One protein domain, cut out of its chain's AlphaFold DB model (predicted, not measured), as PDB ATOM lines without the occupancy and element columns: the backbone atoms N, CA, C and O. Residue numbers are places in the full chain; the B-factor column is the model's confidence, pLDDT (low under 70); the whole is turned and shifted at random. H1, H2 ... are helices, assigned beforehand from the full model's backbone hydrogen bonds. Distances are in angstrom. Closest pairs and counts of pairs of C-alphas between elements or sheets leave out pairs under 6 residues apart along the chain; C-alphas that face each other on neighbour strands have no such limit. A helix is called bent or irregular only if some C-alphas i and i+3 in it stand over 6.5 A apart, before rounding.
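This is residues 362 to 458 of the 542 residues of an uncharacterized protein of Streptomonospora nanhaiensis (UniProt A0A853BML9). Three helical hairpins follow one another along an elongated body, with the hairpin of H3 and H4 in the middle, H1 and H2 at one end and H5 and H6 toward the other. H1 packs crosswise on both middle helices, H5 packs on H3, and residues 448 to 458, with no named element, run past H6 to the far end. The printed part has 97 residues with six named helices, H1 to H6 in chain order, and no named strand; the class is all helix. It is compact, with a radius of gyration of the C-alphas of 13.0 A and spans of 39 by 25 by 19 A.

H3, residues 390 to 403, is the hub and touches four other helices. With H4, residues 407 to 419, it forms a hairpin at a shallow tilt of 27 degrees, opposite ways; their closest C-alphas are those of Tyr 401 and Arg 410, 4.9 A apart. H1, residues 363 to 370, touches H3 about perpendicular at 86 degrees, closest at the C-alphas of Ala 363 and Leu 397, 6.0 A apart. H1 also touches H4, by residues 409 to 413 of H4 alone, about perpendicular at 82 degrees; the C-alphas of Val 367 and His 409 come closest, at 5.9 A. H2, residues 377 to 388, forms a hairpin with H1 at a shallow tilt of 29 degrees, opposite ways, the C-alphas of Ala 370 and Gly 377 being closest at 3.8 A. H2 and H3 only just touch, only at the corner, with 3 pairs of C-alphas within 8 A, the closest being Ile 385 and Ala 393 at 5.3 A. H5, residues 421 to 429, touches H3 at a steep tilt of 43 degrees, the same way, closest at the C-alphas of Met 394 and Ala 424, 5.2 A apart. H6, residues 438 to 447, forms a hairpin with H5 at a shallow tilt of 28 degrees, opposite ways; the C-alphas of Tyr 428 and Ala 441 are closest at 5.3 A. H1 and H2 are each apart from H5 and H6. In H1, H2, H3, H4 and H6 every O i to N i+4 pair is within hydrogen-bond range, and in H5 3 of 5 are.

H3 is 19.9 A long, from C-alpha 390 at (-13.322, 24.519, 4.483) to C-alpha 403. H4 measures 18.4 A, H2 16.5 A and H6 14.1 A. H1 begins at C-alpha 363, (-11.621, 19.393, 15.417), and H6 ends at C-alpha 447, (-30.082, 31.349, 11.547). H5 is irregular: C-alphas 423 and 426 are 7.1 A apart.

The two C-alphas farthest apart, those of Ser 376 and Asp 454, are 38.9 A apart. The printed part has no cut, and no link between named helices is long. The mean pLDDT of the printed part is 94.3, and no printed residue is under 70.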
ATOM      1  N   ASP A 362      -7.401  16.873  15.485       92.94
ATOM      2  CA  ASP A 362      -8.835  16.786  15.187       92.94
ATOM      3  C   ASP A 362      -9.568  18.045  15.648       92.94
ATOM      4  O   ASP A 362      -9.108  18.755  16.545       92.94
ATOM      5  N   ALA A 363     -10.757  18.264  15.080       95.19
ATOM      6  CA  ALA A 363     -11.621  19.393  15.417       95.19
ATOM      7  C   ALA A 363     -11.818  19.551  16.932       95.19
ATOM      8  O   ALA A 363     -11.816  20.666  17.426       95.19
ATOM      9  N   GLU A 364     -11.942  18.446  17.678       92.62
ATOM     10  CA  GLU A 364     -12.191  18.475  19.127       92.62
ATOM     11  C   GLU A 364     -11.076  19.172  19.908       92.62
ATOM     12  O   GLU A 364     -11.351  19.924  20.834       92.62
ATOM     13  N   VAL A 365      -9.820  18.984  19.507       90.00
ATOM     14  CA  VAL A 365      -8.673  19.592  20.187       90.00
ATOM     15  C   VAL A 365      -8.577  21.083  19.879       90.00
ATOM     16  O   VAL A 365      -8.308  21.883  20.771       90.00
ATOM     17  N   VAL A 366      -8.793  21.468  18.620       92.62
ATOM     18  CA  VAL A 366      -8.713  22.879  18.214       92.62
ATOM     19  C   VAL A 366      -9.909  23.666  18.743       92.62
ATOM     20  O   VAL A 366      -9.743  24.780  19.231       92.62
ATOM     21  N   VAL A 367     -11.098  23.058  18.741       93.44
ATOM     22  CA  VAL A 367     -12.294  23.626  19.369       93.44
ATOM     23  C   VAL A 367     -12.134  23.717  20.877       93.44
ATOM     24  O   VAL A 367     -12.497  24.748  21.423       93.44
ATOM     25  N   ASP A 368     -11.554  22.724  21.558       89.81
ATOM     26  CA  ASP A 368     -11.293  22.839  22.999       89.81
ATOM     27  C   ASP A 368     -10.378  24.031  23.307       89.81
ATOM     28  O   ASP A 368     -10.627  24.752  24.267       89.81
ATOM     29  N   ARG A 369      -9.369  24.295  22.466       87.38
ATOM     30  CA  ARG A 369      -8.494  25.471  22.606       87.38
ATOM     31  C   ARG A 369      -9.222  26.785  22.344       87.38
ATOM     32  O   ARG A 369      -9.095  27.697  23.154       87.38
ATOM     33  N   ALA A 370     -10.005  26.875  21.273       90.00
ATOM     34  CA  ALA A 370     -10.863  28.033  21.010       90.00
ATOM     35  C   ALA A 370     -11.878  28.270  22.147       90.00
ATOM     36  O   ALA A 370     -12.074  29.398  22.583       90.00
ATOM     37  N   ALA A 371     -12.424  27.195  22.716       87.81
ATOM     38  CA  ALA A 371     -13.346  27.207  23.847       87.81
ATOM     39  C   ALA A 371     -12.709  27.624  25.183       87.81
ATOM     40  O   ALA A 371     -13.424  27.773  26.164       87.81
ATOM     41  N   SER A 372     -11.389  27.810  25.262       80.94
ATOM     42  CA  SER A 372     -10.745  28.279  26.501       80.94
ATOM     43  C   SER A 372     -10.923  29.774  26.766       80.94
ATOM     44  O   SER A 372     -10.535  30.244  27.832       80.94
ATOM     45  N   GLY A 373     -11.413  30.533  25.779       75.25
ATOM     46  CA  GLY A 373     -11.356  31.996  25.796       75.25
ATOM     47  C   GLY A 373      -9.933  32.544  25.641       75.25
ATOM     48  O   GLY A 373      -9.734  33.756  25.677       75.25
ATOM     49  N   ALA A 374      -8.918  31.685  25.449       77.12
ATOM     50  CA  ALA A 374      -7.586  32.147  25.096       77.12
ATOM     51  C   ALA A 374      -7.690  32.870  23.755       77.12
ATOM     52  O   ALA A 374      -8.135  32.266  22.773       77.12
ATOM     53  N   PRO A 375      -7.251  34.131  23.660       72.88
ATOM     54  CA  PRO A 375      -7.638  34.908  22.500       72.88
ATOM     55  C   PRO A 375      -6.948  34.410  21.208       72.88
ATOM     56  O   PRO A 375      -7.332  34.828  20.122       72.88
ATOM     57  N   SER A 376      -5.938  33.521  21.286       79.69
ATOM     58  CA  SER A 376      -5.311  32.866  20.121       79.69
ATOM     59  C   SER A 376      -6.101  31.670  19.596       79.69
ATOM     60  O   SER A 376      -5.825  31.203  18.495       79.69
ATOM     61  N   GLY A 377      -7.055  31.147  20.366       86.06
ATOM     62  CA  GLY A 377      -7.784  29.936  20.017       86.06
ATOM     63  C   GLY A 377      -8.637  30.098  18.755       86.06
ATOM     64  O   GLY A 377      -8.670  29.191  17.927       86.06
ATOM     65  N   GLU A 378      -9.254  31.264  18.546       88.69
ATOM     66  CA  GLU A 378     -10.002  31.557  17.315       88.69
ATOM     67  C   GLU A 378      -9.088  31.656  16.087       88.69
ATOM     68  O   GLU A 378      -9.386  31.084  15.038       88.69
ATOM     69  N   ASP A 379      -7.937  32.324  16.218       89.88
ATOM     70  CA  ASP A 379      -6.927  32.399  15.156       89.88
ATOM     71  C   ASP A 379      -6.406  31.008  14.786       89.88
ATOM     72  O   ASP A 379      -6.255  30.675  13.609       89.88
ATOM     73  N   GLU A 380      -6.148  30.175  15.793       92.12
ATOM     74  CA  GLU A 380      -5.730  28.786  15.624       92.12
ATOM     75  C   GLU A 380      -6.814  27.944  14.937       92.12
ATOM     76  O   GLU A 380      -6.489  27.159  14.044       92.12
ATOM     77  N   LEU A 381      -8.093  28.138  15.282       94.94
ATOM     78  CA  LEU A 381      -9.217  27.478  14.617       94.94
ATOM     79  C   LEU A 381      -9.336  27.904  13.150       94.94
ATOM     80  O   LEU A 381      -9.463  27.043  12.280       94.94
ATOM     81  N   ARG A 382      -9.212  29.201  12.847       95.19
ATOM     82  CA  ARG A 382      -9.202  29.700  11.461       95.19
ATOM     83  C   ARG A 382      -8.043  29.116  10.655       95.19
ATOM     84  O   ARG A 382      -8.247  28.659   9.531       95.19
ATOM     85  N   ARG A 383      -6.838  29.063  11.233       94.62
ATOM     86  CA  ARG A 383      -5.666  28.434  10.596       94.62
ATOM     87  C   ARG A 383      -5.881  26.937  10.364       94.62
ATOM     88  O   ARG A 383      -5.514  26.439   9.305       94.62
ATOM     89  N   TRP A 384      -6.517  26.238  11.305       97.06
ATOM     90  CA  TRP A 384      -6.854  24.820  11.160       97.06
ATOM     91  C   TRP A 384      -7.869  24.573  10.038       97.06
ATOM     92  O   TRP A 384      -7.673  23.665   9.229       97.06
ATOM     93  N   ILE A 385      -8.903  25.417   9.933       97.50
ATOM     94  CA  ILE A 385      -9.869  25.380   8.824       97.50
ATOM     95  C   ILE A 385      -9.145  25.591   7.489       97.50
ATOM     96  O   ILE A 385      -9.350  24.820   6.553       97.50
ATOM     97  N   ALA A 386      -8.260  26.590   7.409       96.25
ATOM     98  CA  ALA A 386      -7.489  26.868   6.199       96.25
ATOM     99  C   ALA A 386      -6.561  25.701   5.813       96.25
ATOM    100  O   ALA A 386      -6.499  25.335   4.642       96.25
ATOM    101  N   ALA A 387      -5.884  25.081   6.784       95.69
ATOM    102  CA  ALA A 387      -4.957  23.976   6.545       95.69
ATOM    103  C   ALA A 387      -5.643  22.698   6.026       95.69
ATOM    104  O   ALA A 387      -5.043  21.962   5.246       95.69
ATOM    105  N   ARG A 388      -6.886  22.428   6.446       95.94
ATOM    106  CA  ARG A 388      -7.677  21.268   5.988       95.94
ATOM    107  C   ARG A 388      -8.541  21.548   4.760       95.94
ATOM    108  O   ARG A 388      -8.989  20.617   4.099       95.94
ATOM    109  N   GLY A 389      -8.806  22.819   4.482       97.25
ATOM    110  CA  GLY A 389      -9.843  23.243   3.552       97.25
ATOM    111  C   GLY A 389     -11.227  23.255   4.207       97.25
ATOM    112  O   GLY A 389     -11.600  22.362   4.976       97.25
ATOM    113  N   ALA A 390     -12.017  24.278   3.870       97.19
ATOM    114  CA  ALA A 390     -13.322  24.519   4.483       97.19
ATOM    115  C   ALA A 390     -14.287  23.315   4.405       97.19
ATOM    116  O   ALA A 390     -14.859  22.977   5.443       97.19
ATOM    117  N   PRO A 391     -14.435  22.582   3.278       97.38
ATOM    118  CA  PRO A 391     -15.379  21.463   3.209       97.38
ATOM    119  C   PRO A 391     -15.079  20.327   4.197       97.38
ATOM    120  O   PRO A 391     -15.996  19.804   4.837       97.38
ATOM    121  N   GLU A 392     -13.806  19.939   4.347       97.62
ATOM    122  CA  GLU A 392     -13.409  18.885   5.288       97.62
ATOM    123  C   GLU A 392     -13.535  19.368   6.736       97.62
ATOM    124  O   GLU A 392     -14.060  18.644   7.591       97.62
ATOM    125  N   ALA A 393     -13.107  20.605   7.001       97.88
ATOM    126  CA  ALA A 393     -13.190  21.221   8.317       97.88
ATOM    127  C   ALA A 393     -14.645  21.340   8.803       97.88
ATOM    128  O   ALA A 393     -14.946  20.933   9.927       97.88
ATOM    129  N   MET A 394     -15.567  21.808   7.953       98.38
ATOM    130  CA  MET A 394     -16.986  21.930   8.304       98.38
ATOM    131  C   MET A 394     -17.629  20.574   8.587       98.38
ATOM    132  O   MET A 394     -18.340  20.437   9.582       98.38
ATOM    133  N   ARG A 395     -17.306  19.534   7.804       98.00
ATOM    134  CA  ARG A 395     -17.751  18.161   8.092       98.00
ATOM    135  C   ARG A 395     -17.349  17.721   9.497       98.00
ATOM    136  O   ARG A 395     -18.161  17.173  10.243       98.00
ATOM    137  N   ALA A 396     -16.087  17.952   9.856       97.25
ATOM    138  CA  ALA A 396     -15.539  17.566  11.149       97.25
ATOM    139  C   ALA A 396     -16.135  18.386  12.309       97.25
ATOM    140  O   ALA A 396     -16.426  17.813  13.361       97.25
ATOM    141  N   LEU A 397     -16.369  19.689  12.110       98.12
ATOM    142  CA  LEU A 397     -16.995  20.579  13.094       98.12
ATOM    143  C   LEU A 397     -18.472  20.239  13.330       98.12
ATOM    144  O   LEU A 397     -18.889  20.153  14.482       98.12
ATOM    145  N   VAL A 398     -19.249  19.943  12.283       98.06
ATOM    146  CA  VAL A 398     -20.644  19.487  12.430       98.06
ATOM    147  C   VAL A 398     -20.700  18.127  13.130       98.06
ATOM    148  O   VAL A 398     -21.494  17.922  14.051       98.06
ATOM    149  N   ALA A 399     -19.803  17.202  12.770       95.94
ATOM    150  CA  ALA A 399     -19.688  15.922  13.463       95.94
ATOM    151  C   ALA A 399     -19.298  16.088  14.942       95.94
ATOM    152  O   ALA A 399     -19.707  15.274  15.775       95.94
ATOM    153  N   LEU A 400     -18.487  17.098  15.283       95.31
ATOM    154  CA  LEU A 400     -18.145  17.435  16.665       95.31
ATOM    155  C   LEU A 400     -19.348  18.024  17.401       95.31
ATOM    156  O   LEU A 400     -19.684  17.534  18.477       95.31
ATOM    157  N   TYR A 401     -20.033  19.000  16.805       95.50
ATOM    158  CA  TYR A 401     -21.219  19.629  17.382       95.50
ATOM    159  C   TYR A 401     -22.294  18.588  17.724       95.50
ATOM    160  O   TYR A 401     -22.857  18.606  18.818       95.50
ATOM    161  N   ARG A 402     -22.505  17.603  16.842       94.75
ATOM    162  CA  ARG A 402     -23.460  16.507  17.065       94.75
ATOM    163  C   ARG A 402     -23.114  15.605  18.250       94.75
ATOM    164  O   ARG A 402     -24.024  15.114  18.915       94.75
ATOM    165  N   ARG A 403     -21.828  15.332  18.499       92.44
ATOM    166  CA  ARG A 403     -21.396  14.361  19.526       92.44
ATOM    167  C   ARG A 403     -20.958  14.994  20.846       92.44
ATOM    168  O   ARG A 403     -20.904  14.275  21.849       92.44
ATOM    169  N   SER A 404     -20.590  16.274  20.850       91.50
ATOM    170  CA  SER A 404     -20.065  16.947  22.038       91.50
ATOM    171  C   SER A 404     -21.173  17.215  23.050       91.50
ATOM    172  O   SER A 404     -22.239  17.729  22.710       91.50
ATOM    173  N   ASP A 405     -20.920  16.873  24.310       89.44
ATOM    174  CA  ASP A 405     -21.776  17.240  25.438       89.44
ATOM    175  C   ASP A 405     -21.302  18.509  26.161       89.44
ATOM    176  O   ASP A 405     -22.050  19.016  26.991       89.44
ATOM    177  N   ASP A 406     -20.193  19.121  25.745       90.12
ATOM    178  CA  ASP A 406     -19.752  20.434  26.223       90.12
ATOM    179  C   ASP A 406     -20.429  21.573  25.438       90.12
ATOM    180  O   ASP A 406     -20.245  21.697  24.225       90.12
ATOM    181  N   CYS A 407     -21.207  22.420  26.121       92.06
ATOM    182  CA  CYS A 407     -21.863  23.565  25.488       92.06
ATOM    183  C   CYS A 407     -20.894  24.584  24.874       92.06
ATOM    184  O   CYS A 407     -21.223  25.152  23.838       92.06
ATOM    185  N   VAL A 408     -19.699  24.783  25.437       90.75
ATOM    186  CA  VAL A 408     -18.716  25.735  24.909       90.75
ATOM    187  C   VAL A 408     -18.163  25.216  23.587       90.75
ATOM    188  O   VAL A 408     -18.111  25.952  22.603       90.75
ATOM    189  N   HIS A 409     -17.855  23.915  23.509       93.81
ATOM    190  CA  HIS A 409     -17.454  23.277  22.248       93.81
ATOM    191  C   HIS A 409     -18.550  23.396  21.188       93.81
ATOM    192  O   HIS A 409     -18.262  23.691  20.028       93.81
ATOM    193  N   ARG A 410     -19.809  23.162  21.579       94.81
ATOM    194  CA  ARG A 410     -20.967  23.288  20.687       94.81
ATOM    195  C   ARG A 410     -21.134  24.722  20.172       94.81
ATOM    196  O   ARG A 410     -21.317  24.899  18.970       94.81
ATOM    197  N   SER A 411     -21.010  25.722  21.040       93.12
ATOM    198  CA  SER A 411     -21.101  27.143  20.679       93.12
ATOM    199  C   SER A 411     -19.981  27.574  19.730       93.12
ATOM    200  O   SER A 411     -20.261  28.168  18.692       93.12
ATOM    201  N   VAL A 412     -18.731  27.186  20.006       93.94
ATOM    202  CA  VAL A 412     -17.580  27.463  19.128       93.94
ATOM    203  C   VAL A 412     -17.745  26.797  17.758       93.94
ATOM    204  O   VAL A 412     -17.545  27.437  16.728       93.94
ATOM    205  N   ALA A 413     -18.155  25.524  17.714       96.69
ATOM    206  CA  ALA A 413     -18.396  24.824  16.451       96.69
ATOM    207  C   ALA A 413     -19.552  25.455  15.652       96.69
ATOM    208  O   ALA A 413     -19.463  25.576  14.427       96.69
ATOM    209  N   ARG A 414     -20.620  25.900  16.327       95.94
ATOM    210  CA  ARG A 414     -21.733  26.638  15.709       95.94
ATOM    211  C   ARG A 414     -21.268  27.965  15.110       95.94
ATOM    212  O   ARG A 414     -21.576  28.217  13.949       95.94
ATOM    213  N   ALA A 415     -20.496  28.763  15.848       94.31
ATOM    214  CA  ALA A 415     -19.953  30.033  15.360       94.31
ATOM    215  C   ALA A 415     -19.025  29.830  14.147       94.31
ATOM    216  O   ALA A 415     -19.205  30.464  13.108       94.31
ATOM    217  N   ALA A 416     -18.099  28.871  14.230       96.25
ATOM    218  CA  ALA A 416     -17.187  28.557  13.132       96.25
ATOM    219  C   ALA A 416     -17.919  28.041  11.884       96.25
ATOM    220  O   ALA A 416     -17.569  28.413  10.767       96.25
ATOM    221  N   THR A 417     -18.956  27.213  12.054       98.06
ATOM    222  CA  THR A 417     -19.763  26.743  10.916       98.06
ATOM    223  C   THR A 417     -20.617  27.854  10.314       98.06
ATOM    224  O   THR A 417     -20.757  27.891   9.097       98.06
ATOM    225  N   ALA A 418     -21.130  28.793  11.115       96.38
ATOM    226  CA  ALA A 418     -21.857  29.961  10.613       96.38
ATOM    227  C   ALA A 418     -20.962  30.895   9.773       96.38
ATOM    228  O   ALA A 418     -21.402  31.392   8.740       96.38
ATOM    229  N   ALA A 419     -19.688  31.065  10.143       96.31
ATOM    230  CA  ALA A 419     -18.719  31.830   9.346       96.31
ATOM    231  C   ALA A 419     -18.395  31.188   7.976       96.31
ATOM    232  O   ALA A 419     -17.894  31.863   7.081       96.31
ATOM    233  N   HIS A 420     -18.703  29.898   7.806       97.69
ATOM    234  CA  HIS A 420     -18.521  29.110   6.579       97.69
ATOM    235  C   HIS A 420     -19.839  28.424   6.180       97.69
ATOM    236  O   HIS A 420     -19.907  27.213   5.942       97.69
ATOM    237  N   ALA A 421     -20.924  29.204   6.188       98.12
ATOM    238  CA  ALA A 421     -22.289  28.698   6.100       98.12
ATOM    239  C   ALA A 421     -22.550  27.861   4.831       98.12
ATOM    240  O   ALA A 421     -23.207  26.820   4.902       98.12
ATOM    241  N   LEU A 422     -22.014  28.277   3.679       98.31
ATOM    242  CA  LEU A 422     -22.206  27.574   2.406       98.31
ATOM    243  C   LEU A 422     -21.576  26.175   2.426       98.31
ATOM    244  O   LEU A 422     -22.210  25.208   2.008       98.31
ATOM    245  N   GLU A 423     -20.360  26.048   2.953       98.50
ATOM    246  CA  GLU A 423     -19.643  24.779   3.065       98.50
ATOM    247  C   GLU A 423     -20.219  23.872   4.159       98.50
ATOM    248  O   GLU A 423     -20.157  22.647   4.047       98.50
ATOM    249  N   ALA A 424     -20.785  24.453   5.219       98.38
ATOM    250  CA  ALA A 424     -21.395  23.707   6.316       98.38
ATOM    251  C   ALA A 424     -22.803  23.180   5.988       98.38
ATOM    252  O   ALA A 424     -23.202  22.131   6.507       98.38
ATOM    253  N   ARG A 425     -23.546  23.874   5.116       98.50
ATOM    254  CA  ARG A 425     -24.953  23.595   4.791       98.50
ATOM    255  C   ARG A 425     -25.264  22.117   4.497       98.50
ATOM    256  O   ARG A 425     -26.170  21.599   5.155       98.50
ATOM    257  N   PRO A 426     -24.548  21.401   3.602       98.62
ATOM    258  CA  PRO A 426     -24.912  20.024   3.247       98.62
ATOM    259  C   PRO A 426     -24.913  19.073   4.453       98.62
ATOM    260  O   PRO A 426     -25.713  18.141   4.532       98.62
ATOM    261  N   TYR A 427     -24.035  19.324   5.429       98.50
ATOM    262  CA  TYR A 427     -23.915  18.492   6.622       98.50
ATOM    263  C   TYR A 427     -25.054  18.732   7.619       98.50
ATOM    264  O   TYR A 427     -25.481  17.790   8.284       98.50
ATOM    265  N   TYR A 428     -25.577  19.958   7.709       98.44
ATOM    266  CA  TYR A 428     -26.761  20.249   8.522       98.44
ATOM    267  C   TYR A 428     -28.057  19.790   7.851       98.44
ATOM    268  O   TYR A 428     -28.927  19.248   8.533       98.44
ATOM    269  N   GLU A 429     -28.178  19.925   6.527       98.50
ATOM    270  CA  GLU A 429     -29.330  19.402   5.778       98.50
ATOM    271  C   GLU A 429     -29.498  17.891   5.994       98.50
ATOM    272  O   GLU A 429     -30.602  17.430   6.295       98.50
ATOM    273  N   ALA A 430     -28.397  17.132   5.959       98.06
ATOM    274  CA  ALA A 430     -28.390  15.693   6.227       98.06
ATOM    275  C   ALA A 430     -28.823  15.321   7.661       98.06
ATOM    276  O   ALA A 430     -29.227  14.187   7.912       98.06
ATOM    277  N   LEU A 431     -28.743  16.259   8.610       97.94
ATOM    278  CA  LEU A 431     -29.089  16.046  10.017       97.94
ATOM    279  C   LEU A 431     -30.455  16.620  10.399       97.94
ATOM    280  O   LEU A 431     -30.874  16.452  11.542       97.94
ATOM    281  N   ARG A 432     -31.179  17.257   9.472       97.25
ATOM    282  CA  ARG A 432     -32.455  17.937   9.746       97.25
ATOM    283  C   ARG A 432     -33.512  17.030  10.386       97.25
ATOM    284  O   ARG A 432     -34.326  17.494  11.184       97.25
ATOM    285  N   THR A 433     -33.497  15.747  10.032       96.69
ATOM    286  CA  THR A 433     -34.419  14.714  10.527       96.69
ATOM    287  C   THR A 433     -33.786  13.800  11.578       96.69
ATOM    288  O   THR A 433     -34.385  12.794  11.948       96.69
ATOM    289  N   ASP A 434     -32.575  14.108  12.057       96.75
ATOM    290  CA  ASP A 434     -31.933  13.330  13.117       96.75
ATOM    291  C   ASP A 434     -32.769  13.431  14.412       96.75
ATOM    292  O   ASP A 434     -33.042  14.545  14.865       96.75
ATOM    293  N   PRO A 435     -33.159  12.313  15.054       93.06
ATOM    294  CA  PRO A 435     -34.018  12.353  16.241       93.06
ATOM    295  C   PRO A 435     -33.425  13.096  17.444       93.06
ATOM    296  O   PRO A 435     -34.159  13.542  18.320       93.06
ATOM    297  N   ARG A 436     -32.094  13.200  17.530       90.31
ATOM    298  CA  ARG A 436     -31.377  13.809  18.663       90.31
ATOM    299  C   ARG A 436     -30.810  15.184  18.329       90.31
ATOM    300  O   ARG A 436     -30.584  15.987  19.232       90.31
ATOM    301  N   PHE A 437     -30.537  15.441  17.054       94.75
ATOM    302  CA  PHE A 437     -29.840  16.640  16.598       94.75
ATOM    303  C   PHE A 437     -30.654  17.503  15.621       94.75
ATOM    304  O   PHE A 437     -30.298  18.656  15.394       94.75
ATOM    305  N   GLY A 438     -31.768  16.997  15.092       95.88
ATOM    306  CA  GLY A 438     -32.567  17.668  14.066       95.88
ATOM    307  C   GLY A 438     -33.037  19.062  14.460       95.88
ATOM    308  O   GLY A 438     -32.961  19.968  13.638       95.88
ATOM    309  N   ALA A 439     -33.422  19.263  15.724       94.75
ATOM    310  CA  ALA A 439     -33.790  20.576  16.255       94.75
ATOM    311  C   ALA A 439     -32.655  21.608  16.117       94.75
ATOM    312  O   ALA A 439     -32.844  22.675  15.539       94.75
ATOM    313  N   ARG A 440     -31.436  21.244  16.543       95.75
ATOM    314  CA  ARG A 440     -30.246  22.104  16.407       95.75
ATOM    315  C   ARG A 440     -29.891  22.358  14.943       95.75
ATOM    316  O   ARG A 440     -29.509  23.470  14.599       95.75
ATOM    317  N   ALA A 441     -30.024  21.345  14.085       97.62
ATOM    318  CA  ALA A 441     -29.752  21.491  12.659       97.62
ATOM    319  C   ALA A 441     -30.750  22.432  11.966       97.62
ATOM    320  O   ALA A 441     -30.335  23.263  11.165       97.62
ATOM    321  N   ARG A 442     -32.046  22.341  12.294       98.00
ATOM    322  CA  ARG A 442     -33.081  23.248  11.771       98.00
ATOM    323  C   ARG A 442     -32.875  24.681  12.244       98.00
ATOM    324  O   ARG A 442     -32.875  25.573  11.404       98.00
ATOM    325  N   ALA A 443     -32.614  24.878  13.537       96.62
ATOM    326  CA  ALA A 443     -32.282  26.191  14.086       96.62
ATOM    327  C   ALA A 443     -31.060  26.802  13.387       96.62
ATOM    328  O   ALA A 443     -31.142  27.915  12.883       96.62
ATOM    329  N   TRP A 444     -29.968  26.041  13.243       97.44
ATOM    330  CA  TRP A 444     -28.779  26.516  12.534       97.44
ATOM    331  C   TRP A 444     -29.073  26.899  11.075       97.44
ATOM    332  O   TRP A 444     -28.627  27.948  10.621       97.44
ATOM    333  N   LEU A 445     -29.835  26.077  10.340       98.31
ATOM    334  CA  LEU A 445     -30.205  26.368   8.948       98.31
ATOM    335  C   LEU A 445     -31.057  27.638   8.834       98.31
ATOM    336  O   LEU A 445     -30.894  28.379   7.869       98.31
ATOM    337  N   PHE A 446     -31.950  27.887   9.793       97.12
ATOM    338  CA  PHE A 446     -32.728  29.122   9.855       97.12
ATOM    339  C   PHE A 446     -31.831  30.331  10.136       97.12
ATOM    340  O   PHE A 446     -31.857  31.288   9.367       97.12
ATOM    341  N   ASP A 447     -30.981  30.254  11.163       95.19
ATOM    342  CA  ASP A 447     -30.082  31.349  11.547       95.19
ATOM    343  C   ASP A 447     -29.093  31.705  10.423       95.19
ATOM    344  O   ASP A 447     -28.751  32.868  10.229       95.19
ATOM    345  N   ALA A 448     -28.655  30.707   9.648       96.44
ATOM    346  CA  ALA A 448     -27.785  30.884   8.486       96.44
ATOM    347  C   ALA A 448     -28.526  31.351   7.211       96.44
ATOM    348  O   ALA A 448     -27.901  31.503   6.162       96.44
ATOM    349  N   GLY A 449     -29.848  31.553   7.266       97.50
ATOM    350  CA  GLY A 449     -30.663  32.023   6.140       97.50
ATOM    351  C   GLY A 449     -31.002  30.959   5.086       97.50
ATOM    352  O   GLY A 449     -31.460  31.295   3.995       97.50
ATOM    353  N   PHE A 450     -30.795  29.672   5.383       98.19
ATOM    354  CA  PHE A 450     -31.103  28.553   4.480       98.19
ATOM    355  C   PHE A 450     -32.472  27.910   4.723       98.19
ATOM    356  O   PHE A 450     -32.922  27.106   3.904       98.19
ATOM    357  N   ALA A 451     -33.142  28.241   5.827       97.69
ATOM    358  CA  ALA A 451     -34.491  27.786   6.141       97.69
ATOM    359  C   ALA A 451     -35.401  28.961   6.514       97.69
ATOM    360  O   ALA A 451     -34.949  29.999   6.992       97.69
ATOM    361  N   LYS A 452     -36.702  28.786   6.281       97.00
ATOM    362  CA  LYS A 452     -37.749  29.730   6.681       97.00
ATOM    363  C   LYS A 452     -38.269  29.388   8.078       97.00
ATOM    364  O   LYS A 452     -38.037  28.291   8.580       97.00
ATOM    365  N   GLN A 453     -38.999  30.320   8.687       96.00
ATOM    366  CA  GLN A 453     -39.550  30.156  10.035       96.00
ATOM    367  C   GLN A 453     -40.520  28.967  10.161       96.00
ATOM    368  O   GLN A 453     -40.558  28.315  11.195       96.00
ATOM    369  N   ASP A 454     -41.261  28.640   9.101       96.56
ATOM    370  CA  ASP A 454     -42.178  27.491   9.052       96.56
ATOM    371  C   ASP A 454     -41.469  26.125   9.097       96.56
ATOM    372  O   ASP A 454     -42.100  25.104   9.365       96.56
ATOM    373  N   ALA A 455     -40.153  26.095   8.861       95.69
ATOM    374  CA  ALA A 455     -39.339  24.895   8.977       95.69
ATOM    375  C   ALA A 455     -38.915  24.599  10.424       95.69
ATOM    376  O   ALA A 455     -38.315  23.548  10.660       95.69
ATOM    377  N   LEU A 456     -39.186  25.502  11.369       96.44
ATOM    378  CA  LEU A 456     -38.817  25.361  12.773       96.44
ATOM    379  C   LEU A 456     -39.971  24.771  13.580       96.44
ATOM    380  O   LEU A 456     -41.116  25.208  13.496       96.44
ATOM    381  N   GLY A 457     -39.646  23.780  14.403       94.19
ATOM    382  CA  GLY A 457     -40.498  23.369  15.508       94.19
ATOM    383  C   GLY A 457     -40.486  24.412  16.633       94.19
ATOM    384  O   GLY A 457     -39.528  25.180  16.745       94.19
ATOM    385  N   PRO A 458     -41.504  24.411  17.513       88.94
ATOM    386  CA  PRO A 458     -41.628  25.388  18.600       88.94
ATOM    387  C   PRO A 458     -40.413  25.405  19.544       88.94
ATOM    388  O   PRO A 458     -40.062  26.457  20.070       88.94
TER     389      PRO A 458